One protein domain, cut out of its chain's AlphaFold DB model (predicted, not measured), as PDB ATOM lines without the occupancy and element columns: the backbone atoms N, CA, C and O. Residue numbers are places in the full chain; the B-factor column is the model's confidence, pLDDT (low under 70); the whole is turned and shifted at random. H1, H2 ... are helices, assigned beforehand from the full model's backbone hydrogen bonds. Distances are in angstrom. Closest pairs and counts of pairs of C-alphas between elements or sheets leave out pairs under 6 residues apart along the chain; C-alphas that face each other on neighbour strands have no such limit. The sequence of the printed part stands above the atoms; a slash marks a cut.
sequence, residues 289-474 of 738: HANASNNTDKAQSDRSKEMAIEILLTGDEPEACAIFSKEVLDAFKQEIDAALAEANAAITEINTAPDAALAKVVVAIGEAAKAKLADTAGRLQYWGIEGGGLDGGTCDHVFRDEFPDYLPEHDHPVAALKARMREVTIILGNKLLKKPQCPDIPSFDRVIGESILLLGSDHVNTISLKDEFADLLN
ATOM      1  N   HIS A 289     -56.241 -36.877  17.303       63.75
ATOM      2  CA  HIS A 289     -54.894 -37.156  16.791       63.75
ATOM      3  C   HIS A 289     -54.166 -38.252  17.582       63.75
ATOM      4  O   HIS A 289     -53.701 -39.205  16.962       63.75
ATOM      5  N   ALA A 290     -54.149 -38.205  18.920       64.62
ATOM      6  CA  ALA A 290     -53.530 -39.259  19.738       64.62
ATOM      7  C   ALA A 290     -54.180 -40.631  19.480       64.62
ATOM      8  O   ALA A 290     -53.502 -41.644  19.306       64.62
ATOM      9  N   ASN A 291     -55.509 -40.657  19.355       67.00
ATOM     10  CA  ASN A 291     -56.239 -41.866  18.986       67.00
ATOM     11  C   ASN A 291     -55.883 -42.348  17.572       67.00
ATOM     12  O   ASN A 291     -55.767 -43.553  17.351       67.00
ATOM     13  N   ALA A 292     -55.708 -41.433  16.611       70.62
ATOM     14  CA  ALA A 292     -55.296 -41.786  15.256       70.62
ATOM     15  C   ALA A 292     -53.861 -42.342  15.215       70.62
ATOM     16  O   ALA A 292     -53.653 -43.388  14.606       70.62
ATOM     17  N   SER A 293     -52.914 -41.722  15.927       66.94
ATOM     18  CA  SER A 293     -51.527 -42.197  16.046       66.94
ATOM     19  C   SER A 293     -51.456 -43.613  16.632       66.94
ATOM     20  O   SER A 293     -50.882 -44.516  16.016       66.94
ATOM     21  N   ASN A 294     -52.172 -43.851  17.737       66.50
ATOM     22  CA  ASN A 294     -52.287 -45.168  18.368       66.50
ATOM     23  C   ASN A 294     -52.901 -46.224  17.432       66.50
ATOM     24  O   ASN A 294     -52.495 -47.389  17.439       66.50
ATOM     25  N   ASN A 295     -53.888 -45.841  16.614       71.00
ATOM     26  CA  ASN A 295     -54.476 -46.742  15.622       71.00
ATOM     27  C   ASN A 295     -53.469 -47.103  14.522       71.00
ATOM     28  O   ASN A 295     -53.434 -48.262  14.103       71.00
ATOM     29  N   THR A 296     -52.645 -46.145  14.087       71.88
ATOM     30  CA  THR A 296     -51.546 -46.373  13.141       71.88
ATOM     31  C   THR A 296     -50.539 -47.375  13.709       71.88
ATOM     32  O   THR A 296     -50.263 -48.389  13.063       71.88
ATOM     33  N   ASP A 297     -50.055 -47.158  14.937       68.00
ATOM     34  CA  ASP A 297     -49.077 -48.046  15.583       68.00
ATOM     35  C   ASP A 297     -49.633 -49.454  15.786       68.00
ATOM     36  O   ASP A 297     -48.971 -50.456  15.499       68.00
ATOM     37  N   LYS A 298     -50.894 -49.553  16.217       68.75
ATOM     38  CA  LYS A 298     -51.576 -50.836  16.367       68.75
ATOM     39  C   LYS A 298     -51.676 -51.585  15.042       68.75
ATOM     40  O   LYS A 298     -51.283 -52.749  14.976       68.75
ATOM     41  N   ALA A 299     -52.187 -50.933  13.996       71.06
ATOM     42  CA  ALA A 299     -52.345 -51.555  12.684       71.06
ATOM     43  C   ALA A 299     -50.993 -52.046  12.140       71.06
ATOM     44  O   ALA A 299     -50.898 -53.135  11.569       71.06
ATOM     45  N   GLN A 300     -49.935 -51.271  12.364       70.44
ATOM     46  CA  GLN A 300     -48.587 -51.585  11.910       70.44
ATOM     47  C   GLN A 300     -47.935 -52.715  12.728       70.44
ATOM     48  O   GLN A 300     -47.308 -53.605  12.142       70.44
ATOM     49  N   SER A 301     -48.124 -52.747  14.049       66.56
ATOM     50  CA  SER A 301     -47.692 -53.859  14.906       66.56
ATOM     51  C   SER A 301     -48.381 -55.167  14.509       66.56
ATOM     52  O   SER A 301     -47.713 -56.179  14.276       66.56
ATOM     53  N   ASP A 302     -49.706 -55.136  14.346       71.06
ATOM     54  CA  ASP A 302     -50.497 -56.299  13.939       71.06
ATOM     55  C   ASP A 302     -50.030 -56.818  12.569       71.06
ATOM     56  O   ASP A 302     -49.789 -58.018  12.400       71.06
ATOM     57  N   ARG A 303     -49.772 -55.918  11.610       80.19
ATOM     58  CA  ARG A 303     -49.288 -56.304  10.281       80.19
ATOM     59  C   ARG A 303     -47.865 -56.865  10.287       80.19
ATOM     60  O   ARG A 303     -47.585 -57.843   9.591       80.19
ATOM     61  N   SER A 304     -46.970 -56.291  11.088       70.12
ATOM     62  CA  SER A 304     -45.593 -56.784  11.237       70.12
ATOM     63  C   SER A 304     -45.577 -58.215  11.788       70.12
ATOM     64  O   SER A 304     -44.800 -59.054  11.329       70.12
ATOM     65  N   LYS A 305     -46.494 -58.532  12.712       68.81
ATOM     66  CA  LYS A 305     -46.675 -59.889  13.250       68.81
ATOM     67  C   LYS A 305     -47.196 -60.861  12.202       68.81
ATOM     68  O   LYS A 305     -46.664 -61.963  12.079       68.81
ATOM     69  N   GLU A 306     -48.208 -60.466  11.432       77.31
ATOM     70  CA  GLU A 306     -48.706 -61.286  10.323       77.31
ATOM     71  C   GLU A 306     -47.591 -61.616   9.327       77.31
ATOM     72  O   GLU A 306     -47.455 -62.772   8.926       77.31
ATOM     73  N   MET A 307     -46.755 -60.632   8.986       75.69
ATOM     74  CA  MET A 307     -45.601 -60.831   8.108       75.69
ATOM     75  C   MET A 307     -44.549 -61.753   8.725       75.69
ATOM     76  O   MET A 307     -44.033 -62.628   8.035       75.69
ATOM     77  N   ALA A 308     -44.242 -61.613  10.016       70.25
ATOM     78  CA  ALA A 308     -43.314 -62.514  10.698       70.25
ATOM     79  C   ALA A 308     -43.820 -63.969  10.675       70.25
ATOM     80  O   ALA A 308     -43.052 -64.896  10.412       70.25
ATOM     81  N   ILE A 309     -45.125 -64.176  10.886       72.44
ATOM     82  CA  ILE A 309     -45.765 -65.491  10.766       72.44
ATOM     83  C   ILE A 309     -45.694 -65.995   9.318       72.44
ATOM     84  O   ILE A 309     -45.382 -67.165   9.101       72.44
ATOM     85  N   GLU A 310     -45.946 -65.136   8.329       79.06
ATOM     86  CA  GLU A 310     -45.841 -65.485   6.911       79.06
ATOM     87  C   GLU A 310     -44.424 -65.955   6.560       79.06
ATOM     88  O   GLU A 310     -44.279 -67.064   6.052       79.06
ATOM     89  N   ILE A 311     -43.389 -65.200   6.945       76.12
ATOM     90  CA  ILE A 311     -41.972 -65.562   6.760       76.12
ATOM     91  C   ILE A 311     -41.664 -66.916   7.403       76.12
ATOM     92  O   ILE A 311     -41.013 -67.765   6.795       76.12
ATOM     93  N   LEU A 312     -42.144 -67.152   8.629       74.50
ATOM     94  CA  LEU A 312     -41.928 -68.418   9.333       74.50
ATOM     95  C   LEU A 312     -42.611 -69.607   8.642       74.50
ATOM     96  O   LEU A 312     -42.090 -70.723   8.687       74.50
ATOM     97  N   LEU A 313     -43.775 -69.390   8.027       81.31
ATOM     98  CA  LEU A 313     -44.557 -70.442   7.378       81.31
ATOM     99  C   LEU A 313     -44.111 -70.724   5.938       81.31
ATOM    100  O   LEU A 313     -44.140 -71.883   5.516       81.31
ATOM    101  N   THR A 314     -43.736 -69.694   5.179       86.00
ATOM    102  CA  THR A 314     -43.393 -69.804   3.752       86.00
ATOM    103  C   THR A 314     -41.889 -69.913   3.521       86.00
ATOM    104  O   THR A 314     -41.468 -70.593   2.586       86.00
ATOM    105  N   GLY A 315     -41.077 -69.304   4.390       81.94
ATOM    106  CA  GLY A 315     -39.640 -69.120   4.191       81.94
ATOM    107  C   GLY A 315     -39.285 -68.021   3.183       81.94
ATOM    108  O   GLY A 315     -38.098 -67.826   2.922       81.94
ATOM    109  N   ASP A 316     -40.281 -67.325   2.629       85.12
ATOM    110  CA  ASP A 316     -40.104 -66.233   1.675       85.12
ATOM    111  C   ASP A 316     -40.203 -64.887   2.410       85.12
ATOM    112  O   ASP A 316     -41.123 -64.663   3.198       85.12
ATOM    113  N   GLU A 317     -39.261 -63.978   2.148       74.81
ATOM    114  CA  GLU A 317     -39.358 -62.592   2.614       74.81
ATOM    115  C   GLU A 317     -40.415 -61.854   1.769       74.81
ATOM    116  O   GLU A 317     -40.285 -61.827   0.539       74.81
ATOM    117  N   PRO A 318     -41.466 -61.272   2.378       73.25
ATOM    118  CA  PRO A 318     -42.454 -60.493   1.650       73.25
ATOM    119  C   PRO A 318     -41.794 -59.303   0.955       73.25
ATOM    120  O   PRO A 318     -40.767 -58.787   1.403       73.25
ATOM    121  N   GLU A 319     -42.426 -58.801  -0.106       78.19
ATOM    122  CA  GLU A 319     -42.062 -57.487  -0.632       78.19
ATOM    123  C   GLU A 319     -42.131 -56.456   0.502       78.19
ATOM    124  O   GLU A 319     -43.078 -56.460   1.288       78.19
ATOM    125  N   ALA A 320     -41.148 -55.552   0.579       67.44
ATOM    126  CA  ALA A 320     -41.045 -54.565   1.659       67.44
ATOM    127  C   ALA A 320     -42.334 -53.739   1.859       67.44
ATOM    128  O   ALA A 320     -42.609 -53.259   2.951       67.44
ATOM    129  N   CYS A 321     -43.154 -53.617   0.813       76.56
ATOM    130  CA  CYS A 321     -44.410 -52.868   0.815       76.56
ATOM    131  C   CYS A 321     -45.602 -53.644   1.361       76.56
ATOM    132  O   CYS A 321     -46.648 -53.052   1.605       76.56
ATOM    133  N   ALA A 322     -45.460 -54.952   1.580       77.06
ATOM    134  CA  ALA A 322     -46.508 -55.780   2.152       77.06
ATOM    135  C   ALA A 322     -46.870 -55.354   3.585       77.06
ATOM    136  O   ALA A 322     -47.934 -55.746   4.063       77.06
ATOM    137  N   ILE A 323     -46.029 -54.551   4.248       73.44
ATOM    138  CA  ILE A 323     -46.309 -53.965   5.565       73.44
ATOM    139  C   ILE A 323     -47.397 -52.883   5.520       73.44
ATOM    140  O   ILE A 323     -48.061 -52.637   6.519       73.44
ATOM    141  N   PHE A 324     -47.643 -52.282   4.355       76.94
ATOM    142  CA  PHE A 324     -48.668 -51.259   4.170       76.94
ATOM    143  C   PHE A 324     -49.987 -51.894   3.732       76.94
ATOM    144  O   PHE A 324     -50.412 -51.769   2.582       76.94
ATOM    145  N   SER A 325     -50.629 -52.623   4.648       82.94
ATOM    146  CA  SER A 325     -51.988 -53.112   4.406       82.94
ATOM    147  C   SER A 325     -52.964 -51.940   4.268       82.94
ATOM    148  O   SER A 325     -52.671 -50.814   4.676       82.94
ATOM    149  N   LYS A 326     -54.157 -52.198   3.721       82.19
ATOM    150  CA  LYS A 326     -55.185 -51.160   3.608       82.19
ATOM    151  C   LYS A 326     -55.517 -50.540   4.970       82.19
ATOM    152  O   LYS A 326     -55.694 -49.335   5.059       82.19
ATOM    153  N   GLU A 327     -55.562 -51.354   6.018       79.62
ATOM    154  CA  GLU A 327     -55.832 -50.919   7.387       79.62
ATOM    155  C   GLU A 327     -54.750 -49.962   7.903       79.62
ATOM    156  O   GLU A 327     -55.081 -48.935   8.492       79.62
ATOM    157  N   VAL A 328     -53.472 -50.256   7.632       78.81
ATOM    158  CA  VAL A 328     -52.344 -49.374   7.980       78.81
ATOM    159  C   VAL A 328     -52.443 -48.046   7.223       78.81
ATOM    160  O   VAL A 328     -52.272 -46.981   7.811       78.81
ATOM    161  N   LEU A 329     -52.758 -48.087   5.926       80.81
ATOM    162  CA  LEU A 329     -52.887 -46.884   5.096       80.81
ATOM    163  C   LEU A 329     -54.095 -46.021   5.490       80.81
ATOM    164  O   LEU A 329     -53.977 -44.799   5.555       80.81
ATOM    165  N   ASP A 330     -55.240 -46.641   5.789       82.25
ATOM    166  CA  ASP A 330     -56.437 -45.942   6.260       82.25
ATOM    167  C   ASP A 330     -56.168 -45.275   7.633       82.25
ATOM    168  O   ASP A 330     -56.602 -44.140   7.849       82.25
ATOM    169  N   ALA A 331     -55.401 -45.922   8.525       79.06
ATOM    170  CA  ALA A 331     -54.981 -45.346   9.808       79.06
ATOM    171  C   ALA A 331     -54.038 -44.140   9.628       79.06
ATOM    172  O   ALA A 331     -54.316 -43.065  10.162       79.06
ATOM    173  N   PHE A 332     -53.010 -44.260   8.775       79.94
ATOM    174  CA  PHE A 332     -52.143 -43.127   8.425       79.94
ATOM    175  C   PHE A 332     -52.931 -41.953   7.840       79.94
ATOM    176  O   PHE A 332     -52.662 -40.800   8.168       79.94
ATOM    177  N   LYS A 333     -53.922 -42.223   6.978       83.50
ATOM    178  CA  LYS A 333     -54.772 -41.170   6.409       83.50
ATOM    179  C   LYS A 333     -55.551 -40.426   7.488       83.50
ATOM    180  O   LYS A 333     -55.573 -39.198   7.473       83.50
ATOM    181  N   GLN A 334     -56.150 -41.153   8.431       83.00
ATOM    182  CA  GLN A 334     -56.868 -40.548   9.551       83.00
ATOM    183  C   GLN A 334     -55.953 -39.650  10.392       83.00
ATOM    184  O   GLN A 334     -56.357 -38.556  10.783       83.00
ATOM    185  N   GLU A 335     -54.723 -40.090  10.642       82.25
ATOM    186  CA  GLU A 335     -53.738 -39.319  11.396       82.25
ATOM    187  C   GLU A 335     -53.303 -38.042  10.664       82.25
ATOM    188  O   GLU A 335     -53.303 -36.961  11.257       82.25
ATOM    189  N   ILE A 336     -53.009 -38.138   9.361       83.69
ATOM    190  CA  ILE A 336     -52.668 -36.985   8.514       83.69
ATOM    191  C   ILE A 336     -53.816 -35.967   8.503       83.69
ATOM    192  O   ILE A 336     -53.584 -34.769   8.677       83.69
ATOM    193  N   ASP A 337     -55.057 -36.428   8.316       83.81
ATOM    194  CA  ASP A 337     -56.238 -35.561   8.310       83.81
ATOM    195  C   ASP A 337     -56.449 -34.873   9.664       83.81
ATOM    196  O   ASP A 337     -56.754 -33.678   9.694       83.81
ATOM    197  N   ALA A 338     -56.240 -35.587  10.774       79.12
ATOM    198  CA  ALA A 338     -56.328 -35.022  12.118       79.12
ATOM    199  C   ALA A 338     -55.266 -33.933  12.347       79.12
ATOM    200  O   ALA A 338     -55.611 -32.822  12.756       79.12
ATOM    201  N   ALA A 339     -54.002 -34.204  11.999       78.75
ATOM    202  CA  ALA A 339     -52.909 -33.240  12.142       78.75
ATOM    203  C   ALA A 339     -53.141 -31.972  11.295       78.75
ATOM    204  O   ALA A 339     -52.940 -30.846  11.757       78.75
ATOM    205  N   LEU A 340     -53.621 -32.128  10.055       81.94
ATOM    206  CA  LEU A 340     -53.942 -30.997   9.178       81.94
ATOM    207  C   LEU A 340     -55.158 -30.201   9.664       81.94
ATOM    208  O   LEU A 340     -55.154 -28.970   9.582       81.94
ATOM    209  N   ALA A 341     -56.210 -30.871  10.138       82.50
ATOM    210  CA  ALA A 341     -57.397 -30.208  10.673       82.50
ATOM    211  C   ALA A 341     -57.045 -29.336  11.884       82.50
ATOM    212  O   ALA A 341     -57.477 -28.184  11.959       82.50
ATOM    213  N   GLU A 342     -56.203 -29.851  12.774       79.75
ATOM    214  CA  GLU A 342     -55.733 -29.120  13.941       79.75
ATOM    215  C   GLU A 342     -54.854 -27.923  13.566       79.75
ATOM    216  O   GLU A 342     -55.091 -26.810  14.035       79.75
ATOM    217  N   ALA A 343     -53.918 -28.096  12.629       78.88
ATOM    218  CA  ALA A 343     -53.119 -26.983  12.125       78.88
ATOM    219  C   ALA A 343     -53.978 -25.876  11.491       78.88
ATOM    220  O   ALA A 343     -53.715 -24.689  11.682       78.88
ATOM    221  N   ASN A 344     -55.043 -26.233  10.768       84.12
ATOM    222  CA  ASN A 344     -55.974 -25.252  10.203       84.12
ATOM    223  C   ASN A 344     -56.783 -24.514  11.286       84.12
ATOM    224  O   ASN A 344     -57.056 -23.315  11.142       84.12
ATOM    225  N   ALA A 345     -57.159 -25.206  12.366       83.50
ATOM    226  CA  ALA A 345     -57.802 -24.590  13.522       83.50
ATOM    227  C   ALA A 345     -56.851 -23.589  14.198       83.50
ATOM    228  O   ALA A 345     -57.217 -22.423  14.355       83.50
ATOM    229  N   ALA A 346     -55.604 -24.000  14.448       80.75
ATOM    230  CA  ALA A 346     -54.543 -23.152  14.984       80.75
ATOM    231  C   ALA A 346     -54.308 -21.902  14.119       80.75
ATOM    232  O   ALA A 346     -54.334 -20.782  14.618       80.75
ATOM    233  N   ILE A 347     -54.169 -22.054  12.797       80.62
ATOM    234  CA  ILE A 347     -54.016 -20.926  11.861       80.62
ATOM    235  C   ILE A 347     -55.194 -19.948  11.960       80.62
ATOM    236  O   ILE A 347     -55.006 -18.728  11.927       80.62
ATOM    237  N   THR A 348     -56.418 -20.466  12.062       85.75
ATOM    238  CA  THR A 348     -57.623 -19.637  12.183       85.75
ATOM    239  C   THR A 348     -57.613 -18.850  13.492       85.75
ATOM    240  O   THR A 348     -57.884 -17.646  13.497       85.75
ATOM    241  N   GLU A 349     -57.249 -19.502  14.591       85.50
ATOM    242  CA  GLU A 349     -57.136 -18.880  15.905       85.50
ATOM    243  C   GLU A 349     -56.042 -17.803  15.935       85.50
ATOM    244  O   GLU A 349     -56.326 -16.646  16.247       85.50
ATOM    245  N   ILE A 350     -54.833 -18.113  15.461       81.25
ATOM    246  CA  ILE A 350     -53.706 -17.169  15.358       81.25
ATOM    247  C   ILE A 350     -54.080 -15.920  14.539       81.25
ATOM    248  O   ILE A 350     -53.744 -14.784  14.898       81.25
ATOM    249  N   ASN A 351     -54.780 -16.106  13.417       82.56
ATOM    250  CA  ASN A 351     -55.177 -14.998  12.549       82.56
ATOM    251  C   ASN A 351     -56.276 -14.119  13.157       82.56
ATOM    252  O   ASN A 351     -56.333 -12.925  12.852       82.56
ATOM    253  N   THR A 352     -57.138 -14.687  14.000       84.69
ATOM    254  CA  THR A 352     -58.246 -13.967  14.648       84.69
ATOM    255  C   THR A 352     -57.879 -13.397  16.018       84.69
ATOM    256  O   THR A 352     -58.563 -12.485  16.491       84.69
ATOM    257  N   ALA A 353     -56.779 -13.860  16.618       80.19
ATOM    258  CA  ALA A 353     -56.257 -13.345  17.873       80.19
ATOM    259  C   ALA A 353     -55.913 -11.840  17.768       80.19
ATOM    260  O   ALA A 353     -55.224 -11.428  16.820       80.19
ATOM    261  N   PRO A 354     -56.371 -11.003  18.725       77.06
ATOM    262  CA  PRO A 354     -56.009  -9.588  18.785       77.06
ATOM    263  C   PRO A 354     -54.489  -9.394  18.821       77.06
ATOM    264  O   PRO A 354     -53.799 -10.116  19.525       77.06
ATOM    265  N   ASP A 355     -53.964  -8.333  18.197       68.75
ATOM    266  CA  ASP A 355     -52.525  -7.986  18.256       68.75
ATOM    267  C   ASP A 355     -52.026  -7.591  19.671       68.75
ATOM    268  O   ASP A 355     -50.888  -7.153  19.828       68.75
ATOM    269  N   ALA A 356     -52.900  -7.612  20.680       55.12
ATOM    270  CA  ALA A 356     -52.574  -7.409  22.094       55.12
ATOM    271  C   ALA A 356     -52.791  -8.682  22.935       55.12
ATOM    272  O   ALA A 356     -52.402  -8.716  24.095       55.12
ATOM    273  N   ALA A 357     -53.425  -9.714  22.369       51.50
ATOM    274  CA  ALA A 357     -53.588 -11.007  23.014       51.50
ATOM    275  C   ALA A 357     -52.331 -11.837  22.729       51.50
ATOM    276  O   ALA A 357     -52.205 -12.433  21.663       51.50
ATOM    277  N   LEU A 358     -51.395 -11.744  23.677       53.94
ATOM    278  CA  LEU A 358     -50.179 -12.528  23.904       53.94
ATOM    279  C   LEU A 358     -49.594 -13.275  22.694       53.94
ATOM    280  O   LEU A 358     -50.091 -14.336  22.303       53.94
ATOM    281  N   ALA A 359     -48.413 -12.820  22.257       60.19
ATOM    282  CA  ALA A 359     -47.482 -13.623  21.469       60.19
ATOM    283  C   ALA A 359     -47.347 -15.041  22.049       60.19
ATOM    284  O   ALA A 359     -47.439 -16.000  21.299       60.19
ATOM    285  N   LYS A 360     -47.290 -15.197  23.381       62.44
ATOM    286  CA  LYS A 360     -47.162 -16.498  24.060       62.44
ATOM    287  C   LYS A 360     -48.279 -17.505  23.742       62.44
ATOM    288  O   LYS A 360     -47.970 -18.657  23.468       62.44
ATOM    289  N   VAL A 361     -49.555 -17.096  23.744       67.12
ATOM    290  CA  VAL A 361     -50.692 -18.010  23.476       67.12
ATOM    291  C   VAL A 361     -50.735 -18.387  21.999       67.12
ATOM    292  O   VAL A 361     -50.829 -19.557  21.649       67.12
ATOM    293  N   VAL A 362     -50.601 -17.382  21.130       74.69
ATOM    294  CA  VAL A 362     -50.559 -17.551  19.671       74.69
ATOM    295  C   VAL A 362     -49.413 -18.470  19.255       74.69
ATOM    296  O   VAL A 362     -49.584 -19.342  18.405       74.69
ATOM    297  N   VAL A 363     -48.252 -18.276  19.873       70.94
ATOM    298  CA  VAL A 363     -47.074 -19.104  19.672       70.94
ATOM    299  C   VAL A 363     -47.337 -20.512  20.194       70.94
ATOM    300  O   VAL A 363     -47.228 -21.428  19.398       70.94
ATOM    301  N   ALA A 364     -47.791 -20.704  21.437       71.75
ATOM    302  CA  ALA A 364     -48.080 -22.034  21.986       71.75
ATOM    303  C   ALA A 364     -49.039 -22.860  21.105       71.75
ATOM    304  O   ALA A 364     -48.759 -24.019  20.816       71.75
ATOM    305  N   ILE A 365     -50.116 -22.247  20.598       76.38
ATOM    306  CA  ILE A 365     -51.054 -22.894  19.664       76.38
ATOM    307  C   ILE A 365     -50.355 -23.296  18.357       76.38
ATOM    308  O   ILE A 365     -50.537 -24.405  17.852       76.38
ATOM    309  N   GLY A 366     -49.544 -22.396  17.792       78.19
ATOM    310  CA  GLY A 366     -48.783 -22.677  16.577       78.19
ATOM    311  C   GLY A 366     -47.711 -23.753  16.777       78.19
ATOM    312  O   GLY A 366     -47.495 -24.571  15.886       78.19
ATOM    313  N   GLU A 367     -47.065 -23.777  17.938       79.00
ATOM    314  CA  GLU A 367     -46.078 -24.784  18.328       79.00
ATOM    315  C   GLU A 367     -46.709 -26.163  18.521       79.00
ATOM    316  O   GLU A 367     -46.212 -27.125  17.949       79.00
ATOM    317  N   ALA A 368     -47.836 -26.266  19.231       74.69
ATOM    318  CA  ALA A 368     -48.557 -27.529  19.402       74.69
ATOM    319  C   ALA A 368     -49.004 -28.113  18.049       74.69
ATOM    320  O   ALA A 368     -48.814 -29.299  17.769       74.69
ATOM    321  N   ALA A 369     -49.517 -27.261  17.152       80.12
ATOM    322  CA  ALA A 369     -49.853 -27.670  15.791       80.12
ATOM    323  C   ALA A 369     -48.622 -28.153  15.004       80.12
ATOM    324  O   ALA A 369     -48.692 -29.160  14.298       80.12
ATOM    325  N   LYS A 370     -47.480 -27.458  15.117       81.12
ATOM    326  CA  LYS A 370     -46.225 -27.884  14.481       81.12
ATOM    327  C   LYS A 370     -45.699 -29.189  15.061       81.12
ATOM    328  O   LYS A 370     -45.273 -30.020  14.271       81.12
ATOM    329  N   ALA A 371     -45.759 -29.390  16.377       75.50
ATOM    330  CA  ALA A 371     -45.324 -30.620  17.031       75.50
ATOM    331  C   ALA A 371     -46.050 -31.831  16.432       75.50
ATOM    332  O   ALA A 371     -45.404 -32.775  15.990       75.50
ATOM    333  N   LYS A 372     -47.376 -31.746  16.279       79.31
ATOM    334  CA  LYS A 372     -48.192 -32.810  15.667       79.31
ATOM    335  C   LYS A 372     -47.886 -33.030  14.189       79.31
ATOM    336  O   LYS A 372     -47.747 -34.167  13.750       79.31
ATOM    337  N   LEU A 373     -47.741 -31.954  13.410       82.19
ATOM    338  CA  LEU A 373     -47.347 -32.061  12.000       82.19
ATOM    339  C   LEU A 373     -45.953 -32.688  11.842       82.19
ATOM    340  O   LEU A 373     -45.748 -33.494  10.934       82.19
ATOM    341  N   ALA A 374     -45.004 -32.300  12.695       75.75
ATOM    342  CA  ALA A 374     -43.624 -32.763  12.667       75.75
ATOM    343  C   ALA A 374     -43.506 -34.214  13.144       75.75
ATOM    344  O   ALA A 374     -42.757 -34.979  12.542       75.75
ATOM    345  N   ASP A 375     -44.276 -34.603  14.161       75.81
ATOM    346  CA  ASP A 375     -44.363 -35.978  14.642       75.81
ATOM    347  C   ASP A 375     -44.926 -36.911  13.562       75.81
ATOM    348  O   ASP A 375     -44.238 -37.840  13.133       75.81
ATOM    349  N   THR A 376     -46.100 -36.592  13.001       79.88
ATOM    350  CA  THR A 376     -46.693 -37.378  11.909       79.88
ATOM    351  C   THR A 376     -45.767 -37.422  10.684       79.88
ATOM    352  O   THR A 376     -45.586 -38.478  10.078       79.88
ATOM    353  N   ALA A 377     -45.117 -36.308  10.320       77.69
ATOM    354  CA  ALA A 377     -44.142 -36.286   9.227       77.69
ATOM    355  C   ALA A 377     -42.916 -37.168   9.517       77.69
ATOM    356  O   ALA A 377     -42.508 -37.947   8.653       77.69
ATOM    357  N   GLY A 378     -42.349 -37.068  10.721       70.38
ATOM    358  CA  GLY A 378     -41.206 -37.859  11.171       70.38
ATOM    359  C   GLY A 378     -41.512 -39.353  11.167       70.38
ATOM    360  O   GLY A 378     -40.730 -40.127  10.612       70.38
ATOM    361  N   ARG A 379     -42.690 -39.746  11.670       71.81
ATOM    362  CA  ARG A 379     -43.161 -41.136  11.640       71.81
ATOM    363  C   ARG A 379     -43.276 -41.634  10.205       71.81
ATOM    364  O   ARG A 379     -42.675 -42.652   9.873       71.81
ATOM    365  N   LEU A 380     -43.937 -40.895   9.312       75.19
ATOM    366  CA  LEU A 380     -43.998 -41.266   7.892       75.19
ATOM    367  C   LEU A 380     -42.587 -41.433   7.285       75.19
ATOM    368  O   LEU A 380     -42.318 -42.428   6.609       75.19
ATOM    369  N   GLN A 381     -41.648 -40.521   7.565       71.19
ATOM    370  CA  GLN A 381     -40.259 -40.665   7.107       71.19
ATOM    371  C   GLN A 381     -39.578 -41.929   7.640       71.19
ATOM    372  O   GLN A 381     -38.908 -42.621   6.871       71.19
ATOM    373  N   TYR A 382     -39.736 -42.227   8.933       67.94
ATOM    374  CA  TYR A 382     -39.182 -43.422   9.568       67.94
ATOM    375  C   TYR A 382     -39.654 -44.699   8.859       67.94
ATOM    376  O   TYR A 382     -38.866 -45.617   8.631       67.94
ATOM    377  N   TRP A 383     -40.903 -44.705   8.389       68.19
ATOM    378  CA  TRP A 383     -41.487 -45.787   7.594       68.19
ATOM    379  C   TRP A 383     -41.052 -45.804   6.118       68.19
ATOM    380  O   TRP A 383     -41.533 -46.623   5.337       68.19
ATOM    381  N   GLY A 384     -40.121 -44.937   5.709       65.62
ATOM    382  CA  GLY A 384     -39.579 -44.896   4.348       65.62
ATOM    383  C   GLY A 384     -40.492 -44.211   3.330       65.62
ATOM    384  O   GLY A 384     -40.292 -44.360   2.125       65.62
ATOM    385  N   ILE A 385     -41.482 -43.454   3.801       68.75
ATOM    386  CA  ILE A 385     -42.524 -42.855   2.966       68.75
ATOM    387  C   ILE A 385     -42.039 -41.552   2.280       68.75
ATOM    388  O   ILE A 385     -42.584 -41.146   1.262       68.75
ATOM    389  N   GLU A 386     -40.948 -40.926   2.740       61.03
ATOM    390  CA  GLU A 386     -40.379 -39.708   2.116       61.03
ATOM    391  C   GLU A 386     -39.158 -39.963   1.210       61.03
ATOM    392  O   GLU A 386     -38.300 -39.108   0.997       61.03
ATOM    393  N   GLY A 387     -39.056 -41.155   0.628       53.00
ATOM    394  CA  GLY A 387     -37.941 -41.541  -0.238       53.00
ATOM    395  C   GLY A 387     -37.924 -40.895  -1.632       53.00
ATOM    396  O   GLY A 387     -37.665 -41.599  -2.602       53.00
ATOM    397  N   GLY A 388     -38.130 -39.580  -1.767       45.12
ATOM    398  CA  GLY A 388     -38.027 -38.843  -3.042       45.12
ATOM    399  C   GLY A 388     -36.616 -38.803  -3.664       45.12
ATOM    400  O   GLY A 388     -36.414 -38.183  -4.703       45.12
ATOM    401  N   GLY A 389     -35.628 -39.454  -3.035       43.03
ATOM    402  CA  GLY A 389     -34.234 -39.535  -3.487       43.03
ATOM    403  C   GLY A 389     -33.810 -40.876  -4.099       43.03
ATOM    404  O   GLY A 389     -32.643 -41.032  -4.453       43.03
ATOM    405  N   LEU A 390     -34.712 -41.849  -4.235       37.34
ATOM    406  CA  LEU A 390     -34.436 -43.091  -4.956       37.34
ATOM    407  C   LEU A 390     -35.402 -43.182  -6.132       37.34
ATOM    408  O   LEU A 390     -36.606 -43.281  -5.921       37.34
ATOM    409  N   ASP A 391     -34.868 -43.166  -7.355       43.38
ATOM    410  CA  ASP A 391     -35.550 -43.468  -8.625       43.38
ATOM    411  C   ASP A 391     -36.217 -44.874  -8.606       43.38
ATOM    412  O   ASP A 391     -35.814 -45.782  -9.335       43.38
ATOM    413  N   GLY A 392     -37.227 -45.085  -7.756       47.38
ATOM    414  CA  GLY A 392     -37.925 -46.358  -7.571       47.38
ATOM    415  C   GLY A 392     -37.912 -46.929  -6.150       47.38
ATOM    416  O   GLY A 392     -37.723 -48.137  -6.001       47.38
ATOM    417  N   GLY A 393     -38.130 -46.114  -5.109       54.12
ATOM    418  CA  GLY A 393     -38.534 -46.652  -3.804       54.12
ATOM    419  C   GLY A 393     -39.707 -47.626  -3.978       54.12
ATOM    420  O   GLY A 393     -40.692 -47.311  -4.644       54.12
ATOM    421  N   THR A 394     -39.588 -48.843  -3.443       59.50
ATOM    422  CA  THR A 394     -40.449 -49.982  -3.806       59.50
ATOM    423  C   THR A 394     -41.940 -49.757  -3.535       59.50
ATOM    424  O   THR A 394     -42.754 -50.426  -4.165       59.50
ATOM    425  N   CYS A 395     -42.316 -48.809  -2.665       68.31
ATOM    426  CA  CYS A 395     -43.691 -48.653  -2.161       68.31
ATOM    427  C   CYS A 395     -44.404 -47.361  -2.576       68.31
ATOM    428  O   CYS A 395     -45.572 -47.194  -2.249       68.31
ATOM    429  N   ASP A 396     -43.749 -46.476  -3.330       70.25
ATOM    430  CA  ASP A 396     -44.298 -45.160  -3.704       70.25
ATOM    431  C   ASP A 396     -45.650 -45.260  -4.443       70.25
ATOM    432  O   ASP A 396     -46.594 -44.514  -4.193       70.25
ATOM    433  N   HIS A 397     -45.789 -46.274  -5.302       72.00
ATOM    434  CA  HIS A 397     -47.024 -46.532  -6.042       72.00
ATOM    435  C   HIS A 397     -48.235 -46.834  -5.143       72.00
ATOM    436  O   HIS A 397     -49.346 -46.460  -5.501       72.00
ATOM    437  N   VAL A 398     -48.026 -47.468  -3.981       75.69
ATOM    438  CA  VAL A 398     -49.098 -47.802  -3.031       75.69
ATOM    439  C   VAL A 398     -49.674 -46.525  -2.420       75.69
ATOM    440  O   VAL A 398     -50.888 -46.336  -2.393       75.69
ATOM    441  N   PHE A 399     -48.805 -45.602  -2.006       72.50
ATOM    442  CA  PHE A 399     -49.228 -44.320  -1.443       72.50
ATOM    443  C   PHE A 399     -49.857 -43.420  -2.496       72.50
ATOM    444  O   PHE A 399     -50.880 -42.789  -2.247       72.50
ATOM    445  N   ARG A 400     -49.300 -43.395  -3.708       73.75
ATOM    446  CA  ARG A 400     -49.843 -42.557  -4.774       73.75
ATOM    447  C   ARG A 400     -51.293 -42.912  -5.129       73.75
ATOM    448  O   ARG A 400     -52.081 -42.024  -5.451       73.75
ATOM    449  N   ASP A 401     -51.632 -44.196  -5.074       77.94
ATOM    450  CA  ASP A 401     -52.961 -44.684  -5.438       77.94
ATOM    451  C   ASP A 401     -53.988 -44.497  -4.296       77.94
ATOM    452  O   ASP A 401     -55.153 -44.204  -4.576       77.94
ATOM    453  N   GLU A 402     -53.575 -44.592  -3.025       80.06
ATOM    454  CA  GLU A 402     -54.466 -44.463  -1.852       80.06
ATOM    455  C   GLU A 402     -54.584 -43.019  -1.302       80.06
ATOM    456  O   GLU A 402     -55.568 -42.682  -0.635       80.06
ATOM    457  N   PHE A 403     -53.641 -42.124  -1.636       77.25
ATOM    458  CA  PHE A 403     -53.597 -40.724  -1.174       77.25
ATOM    459  C   PHE A 403     -53.771 -39.683  -2.305       77.25
ATOM    460  O   PHE A 403     -53.049 -38.681  -2.329       77.25
ATOM    461  N   PRO A 404     -54.736 -39.835  -3.237       75.25
ATOM    462  CA  PRO A 404     -54.839 -38.969  -4.415       75.25
ATOM    463  C   PRO A 404     -55.136 -37.500  -4.083       75.25
ATOM    464  O   PRO A 404     -54.809 -36.620  -4.879       75.25
ATOM    465  N   ASP A 405     -55.737 -37.231  -2.921       75.06
ATOM    466  CA  ASP A 405     -56.171 -35.893  -2.505       75.06
ATOM    467  C   ASP A 405     -55.008 -34.987  -2.055       75.06
ATOM    468  O   ASP A 405     -55.135 -33.765  -2.118       75.06
ATOM    469  N   TYR A 406     -53.862 -35.554  -1.655       67.38
ATOM    470  CA  TYR A 406     -52.695 -34.785  -1.186       67.38
ATOM    471  C   TYR A 406     -51.696 -34.462  -2.307       67.38
ATOM    472  O   TYR A 406     -50.877 -33.558  -2.166       67.38
ATOM    473  N   LEU A 407     -51.804 -35.171  -3.432       58.28
ATOM    474  CA  LEU A 407     -50.921 -35.097  -4.599       58.28
ATOM    475  C   LEU A 407     -51.086 -33.905  -5.567       58.28
ATOM    476  O   LEU A 407     -50.146 -33.653  -6.321       58.28
ATOM    477  N   PRO A 408     -52.218 -33.167  -5.645       55.94
ATOM    478  CA  PRO A 408     -52.388 -32.150  -6.689       55.94
ATOM    479  C   PRO A 408     -51.419 -30.964  -6.583       55.94
ATOM    480  O   PRO A 408     -51.128 -30.330  -7.597       55.94
ATOM    481  N   GLU A 409     -50.945 -30.657  -5.372       56.75
ATOM    482  CA  GLU A 409     -50.049 -29.524  -5.083       56.75
ATOM    483  C   GLU A 409     -48.725 -29.945  -4.420       56.75
ATOM    484  O   GLU A 409     -47.760 -29.177  -4.432       56.75
ATOM    485  N   HIS A 410     -48.649 -31.165  -3.878       55.72
ATOM    486  CA  HIS A 410     -47.497 -31.680  -3.142       55.72
ATOM    487  C   HIS A 410     -47.245 -33.131  -3.549       55.72
ATOM    488  O   HIS A 410     -48.122 -33.962  -3.387       55.72
ATOM    489  N   ASP A 411     -46.055 -33.461  -4.054       66.06
ATOM    490  CA  ASP A 411     -45.765 -34.782  -4.643       66.06
ATOM    491  C   ASP A 411     -45.966 -35.982  -3.682       66.06
ATOM    492  O   ASP A 411     -45.976 -37.124  -4.134       66.06
ATOM    493  N   HIS A 412     -46.137 -35.747  -2.371       74.88
ATOM    494  CA  HIS A 412     -46.344 -36.774  -1.345       74.88
ATOM    495  C   HIS A 412     -47.001 -36.188  -0.058       74.88
ATOM    496  O   HIS A 412     -46.711 -35.036   0.277       74.88
ATOM    497  N   PRO A 413     -47.821 -36.933   0.726       76.69
ATOM    498  CA  PRO A 413     -48.375 -36.514   2.027       76.69
ATOM    499  C   PRO A 413     -47.423 -35.772   2.979       76.69
ATOM    500  O   PRO A 413     -47.791 -34.745   3.547       76.69
ATOM    501  N   VAL A 414     -46.173 -36.226   3.116       78.50
ATOM    502  CA  VAL A 414     -45.190 -35.536   3.971       78.50
ATOM    503  C   VAL A 414     -44.874 -34.124   3.467       78.50
ATOM    504  O   VAL A 414     -44.716 -33.202   4.263       78.50
ATOM    505  N   ALA A 415     -44.863 -33.902   2.149       79.81
ATOM    506  CA  ALA A 415     -44.695 -32.564   1.592       79.81
ATOM    507  C   ALA A 415     -45.885 -31.645   1.929       79.81
ATOM    508  O   ALA A 415     -45.666 -30.457   2.161       79.81
ATOM    509  N   ALA A 416     -47.108 -32.179   2.041       80.19
ATOM    510  CA  ALA A 416     -48.268 -31.416   2.508       80.19
ATOM    511  C   ALA A 416     -48.148 -31.029   3.995       80.19
ATOM    512  O   ALA A 416     -48.407 -29.877   4.351       80.19
ATOM    513  N   LEU A 417     -47.681 -31.947   4.851       83.12
ATOM    514  CA  LEU A 417     -47.394 -31.658   6.264       83.12
ATOM    515  C   LEU A 417     -46.298 -30.589   6.402       83.12
ATOM    516  O   LEU A 417     -46.485 -29.597   7.107       83.12
ATOM    517  N   LYS A 418     -45.189 -30.720   5.656       82.38
ATOM    518  CA  LYS A 418     -44.113 -29.711   5.609       82.38
ATOM    519  C   LYS A 418     -44.609 -28.357   5.114       82.38
ATOM    520  O   LYS A 418     -44.271 -27.336   5.706       82.38
ATOM    521  N   ALA A 419     -45.412 -28.323   4.052       84.69
ATOM    522  CA  ALA A 419     -45.989 -27.081   3.543       84.69
ATOM    523  C   ALA A 419     -46.843 -26.383   4.610       84.69
ATOM    524  O   ALA A 419     -46.742 -25.167   4.775       84.69
ATOM    525  N   ARG A 420     -47.609 -27.152   5.394       85.50
ATOM    526  CA  ARG A 420     -48.400 -26.604   6.497       85.50
ATOM    527  C   ARG A 420     -47.530 -26.098   7.649       85.50
ATOM    528  O   ARG A 420     -47.773 -24.998   8.133       85.50
ATOM    529  N   MET A 421     -46.472 -26.820   8.032       84.31
ATOM    530  CA  MET A 421     -45.504 -26.341   9.035       84.31
ATOM    531  C   MET A 421     -44.839 -25.028   8.610       84.31
ATOM    532  O   MET A 421     -44.716 -24.099   9.411       84.31
ATOM    533  N   ARG A 422     -44.457 -24.915   7.331       87.19
ATOM    534  CA  ARG A 422     -43.912 -23.681   6.744       87.19
ATOM    535  C   ARG A 422     -44.898 -22.523   6.852       87.19
ATOM    536  O   ARG A 422     -44.503 -21.430   7.245       87.19
ATOM    537  N   GLU A 423     -46.168 -22.755   6.534       87.88
ATOM    538  CA  GLU A 423     -47.216 -21.738   6.644       87.88
ATOM    539  C   GLU A 423     -47.393 -21.258   8.090       87.88
ATOM    540  O   GLU A 423     -47.375 -20.050   8.330       87.88
ATOM    541  N   VAL A 424     -47.482 -22.180   9.056       85.25
ATOM    542  CA  VAL A 424     -47.570 -21.834  10.485       85.25
ATOM    543  C   VAL A 424     -46.355 -21.005  10.913       85.25
ATOM    544  O   VAL A 424     -46.522 -19.939  11.500       85.25
ATOM    545  N   THR A 425     -45.144 -21.420  10.535       85.19
ATOM    546  CA  THR A 425     -43.891 -20.700  10.841       85.19
ATOM    547  C   THR A 425     -43.880 -19.288  10.247       85.19
ATOM    548  O   THR A 425     -43.485 -18.328  10.910       85.19
ATOM    549  N   ILE A 426     -44.366 -19.118   9.012       86.69
ATOM    550  CA  ILE A 426     -44.495 -17.800   8.373       86.69
ATOM    551  C   ILE A 426     -45.484 -16.915   9.133       86.69
ATOM    552  O   ILE A 426     -45.217 -15.733   9.349       86.69
ATOM    553  N   ILE A 427     -46.632 -17.462   9.534       86.50
ATOM    554  CA  ILE A 427     -47.653 -16.715  10.273       86.50
ATOM    555  C   ILE A 427     -47.118 -16.283  11.643       86.50
ATOM    556  O   ILE A 427     -47.278 -15.114  12.002       86.50
ATOM    557  N   LEU A 428     -46.448 -17.184  12.370       85.06
ATOM    558  CA  LEU A 428     -45.810 -16.880  13.653       85.06
ATOM    559  C   LEU A 428     -44.729 -15.806  13.500       85.06
ATOM    560  O   LEU A 428     -44.770 -14.799  14.205       85.06
ATOM    561  N   GLY A 429     -43.829 -15.949  12.522       86.56
ATOM    562  CA  GLY A 429     -42.784 -14.956  12.265       86.56
ATOM    563  C   GLY A 429     -43.354 -13.573  11.934       86.56
ATOM    564  O   GLY A 429     -42.961 -12.570  12.525       86.56
ATOM    565  N   ASN A 430     -44.379 -13.511  11.080       88.62
ATOM    566  CA  ASN A 430     -45.069 -12.256  10.769       88.62
ATOM    567  C   ASN A 430     -45.787 -11.643  11.981       88.62
ATOM    568  O   ASN A 430     -46.002 -10.431  12.008       88.62
ATOM    569  N   LYS A 431     -46.220 -12.452  12.954       85.00
ATOM    570  CA  LYS A 431     -46.822 -11.959  14.199       85.00
ATOM    571  C   LYS A 431     -45.757 -11.358  15.116       85.00
ATOM    572  O   LYS A 431     -45.965 -10.236  15.569       85.00
ATOM    573  N   LEU A 432     -44.623 -12.038  15.296       84.94
ATOM    574  CA  LEU A 432     -43.486 -11.543  16.083       84.94
ATOM    575  C   LEU A 432     -42.939 -10.216  15.528       84.94
ATOM    576  O   LEU A 432     -42.764  -9.252  16.266       84.94
ATOM    577  N   LEU A 433     -42.797 -10.106  14.203       88.44
ATOM    578  CA  LEU A 433     -42.288  -8.896  13.541       88.44
ATOM    579  C   LEU A 433     -43.189  -7.654  13.670       88.44
ATOM    580  O   LEU A 433     -42.745  -6.542  13.392       88.44
ATOM    581  N   LYS A 434     -44.470  -7.791  14.040       87.06
ATOM    582  CA  LYS A 434     -45.388  -6.636  14.108       87.06
ATOM    583  C   LYS A 434     -45.157  -5.748  15.326       87.06
ATOM    584  O   LYS A 434     -45.410  -4.545  15.240       87.06
ATOM    585  N   LYS A 435     -44.790  -6.341  16.460       82.00
ATOM    586  CA  LYS A 435     -44.579  -5.657  17.742       82.00
ATOM    587  C   LYS A 435     -43.501  -6.405  18.531       82.00
ATOM    588  O   LYS A 435     -43.845  -7.067  19.501       82.00
ATOM    589  N   PRO A 436     -42.242  -6.320  18.094       81.62
ATOM    590  CA  PRO A 436     -41.140  -6.988  18.765       81.62
ATOM    591  C   PRO A 436     -40.963  -6.407  20.167       81.62
ATOM    592  O   PRO A 436     -40.856  -5.188  20.338       81.62
ATOM    593  N   GLN A 437     -40.960  -7.274  21.172       79.94
ATOM    594  CA  GLN A 437     -40.654  -6.922  22.551       79.94
ATOM    595  C   GLN A 437     -39.518  -7.805  23.059       79.94
ATOM    596  O   GLN A 437     -39.306  -8.916  22.578       79.94
ATOM    597  N   CYS A 438     -38.773  -7.331  24.052       74.50
ATOM    598  CA  CYS A 438     -37.706  -8.126  24.648       74.50
ATOM    599  C   CYS A 438     -38.164  -9.503  25.173       74.50
ATOM    600  O   CYS A 438     -37.441 -10.465  24.919       74.50
ATOM    601  N   PRO A 439     -39.345  -9.663  25.817       70.44
ATOM    602  CA  PRO A 439     -39.836 -10.984  26.221       70.44
ATOM    603  C   PRO A 439     -40.073 -11.947  25.046       70.44
ATOM    604  O   PRO A 439     -40.207 -13.149  25.252       70.44
ATOM    605  N   ASP A 440     -40.120 -11.448  23.805       76.25
ATOM    606  CA  ASP A 440     -40.278 -12.286  22.619       76.25
ATOM    607  C   ASP A 440     -38.955 -12.906  22.146       76.25
ATOM    608  O   ASP A 440     -38.998 -13.773  21.276       76.25
ATOM    609  N   ILE A 441     -37.787 -12.514  22.679       75.19
ATOM    610  CA  ILE A 441     -36.467 -13.025  22.249       75.19
ATOM    611  C   ILE A 441     -36.420 -14.563  22.185       75.19
ATOM    612  O   ILE A 441     -36.020 -15.064  21.134       75.19
ATOM    613  N   PRO A 442     -36.870 -15.336  23.197       70.81
ATOM    614  CA  PRO A 442     -36.905 -16.799  23.092       70.81
ATOM    615  C   PRO A 442     -37.793 -17.298  21.942       70.81
ATOM    616  O   PRO A 442     -37.469 -18.274  21.265       70.81
ATOM    617  N   SER A 443     -38.908 -16.608  21.678       79.12
ATOM    618  CA  SER A 443     -39.788 -16.932  20.550       79.12
ATOM    619  C   SER A 443     -39.152 -16.568  19.207       79.12
ATOM    620  O   SER A 443     -39.294 -17.335  18.259       79.12
ATOM    621  N   PHE A 444     -38.434 -15.445  19.115       80.25
ATOM    622  CA  PHE A 444     -37.655 -15.076  17.933       80.25
ATOM    623  C   PHE A 444     -36.556 -16.097  17.657       80.25
ATOM    624  O   PHE A 444     -36.491 -16.588  16.538       80.25
ATOM    625  N   ASP A 445     -35.738 -16.437  18.653       75.94
ATOM    626  CA  ASP A 445     -34.642 -17.399  18.514       75.94
ATOM    627  C   ASP A 445     -35.153 -18.739  17.968       75.94
ATOM    628  O   ASP A 445     -34.699 -19.226  16.928       75.94
ATOM    629  N   ARG A 446     -36.221 -19.265  18.581       77.06
ATOM    630  CA  ARG A 446     -36.877 -20.488  18.114       77.06
ATOM    631  C   ARG A 446     -37.432 -20.350  16.700       77.06
ATOM    632  O   ARG A 446     -37.105 -21.169  15.844       77.06
ATOM    633  N   VAL A 447     -38.276 -19.350  16.435       82.62
ATOM    634  CA  VAL A 447     -38.916 -19.201  15.117       82.62
ATOM    635  C   VAL A 447     -37.864 -18.924  14.037       82.62
ATOM    636  O   VAL A 447     -38.050 -19.336  12.896       82.62
ATOM    637  N   ILE A 448     -36.726 -18.301  14.365       77.88
ATOM    638  CA  ILE A 448     -35.561 -18.192  13.477       77.88
ATOM    639  C   ILE A 448     -34.969 -19.567  13.204       77.88
ATOM    640  O   ILE A 448     -34.799 -19.900  12.032       77.88
ATOM    641  N   GLY A 449     -34.675 -20.360  14.239       71.38
ATOM    642  CA  GLY A 449     -34.167 -21.725  14.093       71.38
ATOM    643  C   GLY A 449     -35.062 -22.548  13.170       71.38
ATOM    644  O   GLY A 449     -34.615 -23.064  12.146       71.38
ATOM    645  N   GLU A 450     -36.363 -22.558  13.436       77.81
ATOM    646  CA  GLU A 450     -37.359 -23.232  12.602       77.81
ATOM    647  C   GLU A 450     -37.461 -22.657  11.192       77.81
ATOM    648  O   GLU A 450     -37.575 -23.405  10.228       77.81
ATOM    649  N   SER A 451     -37.414 -21.334  11.037       80.44
ATOM    650  CA  SER A 451     -37.488 -20.675   9.733       80.44
ATOM    651  C   SER A 451     -36.251 -20.994   8.892       80.44
ATOM    652  O   SER A 451     -36.374 -21.242   7.694       80.44
ATOM    653  N   ILE A 452     -35.062 -21.075   9.499       75.69
ATOM    654  CA  ILE A 452     -33.850 -21.551   8.823       75.69
ATOM    655  C   ILE A 452     -34.048 -23.000   8.374       75.69
ATOM    656  O   ILE A 452     -33.721 -23.325   7.233       75.69
ATOM    657  N   LEU A 453     -34.599 -23.850   9.242       71.75
ATOM    658  CA  LEU A 453     -34.783 -25.273   8.966       71.75
ATOM    659  C   LEU A 453     -35.840 -25.540   7.889       71.75
ATOM    660  O   LEU A 453     -35.605 -26.321   6.972       71.75
ATOM    661  N   LEU A 454     -36.987 -24.870   7.969       78.75
ATOM    662  CA  LEU A 454     -38.153 -25.135   7.127       78.75
ATOM    663  C   LEU A 454     -38.185 -24.284   5.855       78.75
ATOM    664  O   LEU A 454     -38.687 -24.752   4.830       78.75
ATOM    665  N   LEU A 455     -37.708 -23.036   5.913       82.88
ATOM    666  CA  LEU A 455     -37.770 -22.065   4.811       82.88
ATOM    667  C   LEU A 455     -36.398 -21.773   4.189       82.88
ATOM    668  O   LEU A 455     -36.339 -21.300   3.053       82.88
ATOM    669  N   GLY A 456     -35.310 -22.051   4.910       78.00
ATOM    670  CA  GLY A 456     -33.945 -21.692   4.533       78.00
ATOM    671  C   GLY A 456     -33.484 -20.362   5.140       78.00
ATOM    672  O   GLY A 456     -34.281 -19.488   5.498       78.00
ATOM    673  N   SER A 457     -32.160 -20.190   5.230       79.62
ATOM    674  CA  SER A 457     -31.517 -18.996   5.804       79.62
ATOM    675  C   SER A 457     -31.836 -17.701   5.060       79.62
ATOM    676  O   SER A 457     -31.877 -16.646   5.689       79.62
ATOM    677  N   ASP A 458     -32.063 -17.799   3.748       83.00
ATOM    678  CA  ASP A 458     -32.174 -16.659   2.829       83.00
ATOM    679  C   ASP A 458     -33.634 -16.281   2.543       83.00
ATOM    680  O   ASP A 458     -33.924 -15.377   1.755       83.00
ATOM    681  N   HIS A 459     -34.585 -16.990   3.155       90.25
ATOM    682  CA  HIS A 459     -35.992 -16.651   3.028       90.25
ATOM    683  C   HIS A 459     -36.258 -15.292   3.687       90.25
ATOM    684  O   HIS A 459     -35.787 -15.026   4.792       90.25
ATOM    685  N   VAL A 460     -37.053 -14.435   3.036       87.31
ATOM    686  CA  VAL A 460     -37.292 -13.048   3.485       87.31
ATOM    687  C   VAL A 460     -37.773 -12.963   4.936       87.31
ATOM    688  O   VAL A 460     -37.304 -12.111   5.678       87.31
ATOM    689  N   ASN A 461     -38.642 -13.888   5.359       87.81
ATOM    690  CA  ASN A 461     -39.105 -13.960   6.746       87.81
ATOM    691  C   ASN A 461     -37.956 -14.284   7.714       87.81
ATOM    692  O   ASN A 461     -37.828 -13.635   8.743       87.81
ATOM    693  N   THR A 462     -37.085 -15.235   7.357       85.00
ATOM    694  CA  THR A 462     -35.915 -15.604   8.167       85.00
ATOM    695  C   THR A 462     -34.972 -14.415   8.336       85.00
ATOM    696  O   THR A 462     -34.499 -14.165   9.440       85.00
ATOM    697  N   ILE A 463     -34.716 -13.670   7.255       84.25
ATOM    698  CA  ILE A 463     -33.860 -12.478   7.283       84.25
ATOM    699  C   ILE A 463     -34.470 -11.414   8.201       84.25
ATOM    700  O   ILE A 463     -33.805 -10.965   9.127       84.25
ATOM    701  N   SER A 464     -35.748 -11.067   8.003       88.94
ATOM    702  CA  SER A 464     -36.413 -10.054   8.833       88.94
ATOM    703  C   SER A 464     -36.436 -10.431  10.314       88.94
ATOM    704  O   SER A 464     -36.219  -9.569  11.158       88.94
ATOM    705  N   LEU A 465     -36.653 -11.710  10.636       87.25
ATOM    706  CA  LEU A 465     -36.590 -12.192  12.013       87.25
ATOM    707  C   LEU A 465     -35.189 -12.044  12.610       87.25
ATOM    708  O   LEU A 465     -35.072 -11.575  13.735       87.25
ATOM    709  N   LYS A 466     -34.133 -12.407  11.870       81.88
ATOM    710  CA  LYS A 466     -32.739 -12.265  12.324       81.88
ATOM    711  C   LYS A 466     -32.355 -10.812  12.586       81.88
ATOM    712  O   LYS A 466     -31.702 -10.546  13.591       81.88
ATOM    713  N   ASP A 467     -32.750  -9.904  11.697       83.06
ATOM    714  CA  ASP A 467     -32.460  -8.475  11.835       83.06
ATOM    715  C   ASP A 467     -33.124  -7.903  13.096       83.06
ATOM    716  O   ASP A 467     -32.469  -7.237  13.897       83.06
ATOM    717  N   GLU A 468     -34.406  -8.217  13.308       89.06
ATOM    718  CA  GLU A 468     -35.154  -7.763  14.485       89.06
ATOM    719  C   GLU A 468     -34.640  -8.409  15.779       89.06
ATOM    720  O   GLU A 468     -34.463  -7.741  16.793       89.06
ATOM    721  N   PHE A 469     -34.312  -9.701  15.739       82.69
ATOM    722  CA  PHE A 469     -33.697 -10.397  16.864       82.69
ATOM    723  C   PHE A 469     -32.359  -9.766  17.251       82.69
ATOM    724  O   PHE A 469     -32.139  -9.481  18.424       82.69
ATOM    725  N   ALA A 470     -31.486  -9.468  16.285       77.19
ATOM    726  CA  ALA A 470     -30.222  -8.785  16.550       77.19
ATOM    727  C   ALA A 470     -30.426  -7.395  17.180       77.19
ATOM    728  O   ALA A 470     -29.649  -6.999  18.052       77.19
ATOM    729  N   ASP A 471     -31.463  -6.658  16.777       80.94
ATOM    730  CA  ASP A 471     -31.822  -5.377  17.393       80.94
ATOM    731  C   ASP A 471     -32.296  -5.545  18.850       80.94
ATOM    732  O   ASP A 471     -31.838  -4.806  19.726       80.94
ATOM    733  N   LEU A 472     -33.122  -6.559  19.139       81.00
ATOM    734  CA  LEU A 472     -33.558  -6.893  20.500       81.00
ATOM    735  C   LEU A 472     -32.383  -7.321  21.394       81.00
ATOM    736  O   LEU A 472     -32.233  -6.812  22.503       81.00
ATOM    737  N   LEU A 473     -31.486  -8.186  20.916       72.00
ATOM    738  CA  LEU A 473     -30.314  -8.643  21.681       72.00
ATOM    739  C   LEU A 473     -29.421  -7.490  22.170       72.00
ATOM    740  O   LEU A 473     -28.804  -7.575  23.232       72.00
ATOM    741  N   ASN A 474     -29.365  -6.395  21.412       70.06
ATOM    742  CA  ASN A 474     -28.595  -5.206  21.774       70.06
ATOM    743  C   ASN A 474     -29.260  -4.341  22.852       70.06
ATOM    744  O   ASN A 474     -28.601  -3.474  23.426       70.06
TER     745      ASN A 474
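Overview. This is residues 289 to 474 of the 738 residues of an uncharacterized protein of endosymbiont of Galathealinum brachiosum (UniProt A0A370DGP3). The model is a long rod of mostly aligned helices: H3, H4 and H6 pack together in its middle, H1 packs on H3 and lengthens one end, and H7 and H8 fold back and forth beside H6 toward the other end. H3, H4, H6, H7 and H8 make an up-and-down bundle, each running against the one before it. The printed part has 186 residues with eight named helices, H1 to H8 in order, and no named strand: all helix, loose, with a radius of gyration of the C-alphas of 20.0 A and spans of 68 by 33 by 28 A.

Arrangement. H1, residues 289 to 314, touches H3, residues 326 to 352, at residues 327 to 339 of H3 alone; the closest C-alphas, of Ala 292 and Glu 335, are 4.8 A apart. H2, residues 320 to 323, touches residues 300 to 307 of H1, closest at the C-alphas of Arg 303 and Ile 323, 6.0 A. H3 and H4, residues 359 to 382, form a hairpin, with closest C-alphas Ala 343 and Ala 369, 5.0 A. H5, residues 396 to 402, is close to H3 but not clearly touching, about perpendicular at 75 degrees. The hub is H6, residues 413 to 432; its closest C-alphas to H4 are Val 414 and Ala 377, 5.4 A. H7, residues 438 to 455, forms hairpins with H6 and with H8, residues 460 to 473. Every O i to N i+4 pair is within hydrogen-bond range in H1, H3, H4, H5, H6 and H8; H7 has 12 of 14, and H2 is too short for one.

Along the chain. H1 begins at C-alpha 289, (-54.894, -37.156, 16.791), and is 37.0 A long; H3 is 38.9 A, H4 33.1 A and H6 29.1 A. H8 ends at C-alpha 473, (-30.314, -8.643, 21.681).

Size, cuts and confidence. The C-alphas of Leu 313 and Asn 474, the two farthest apart, are 68.7 A apart. The printed part has no cut, and the H4 to H5 link is long. pLDDT is under 70 in 37 residues, among them 382 to 395.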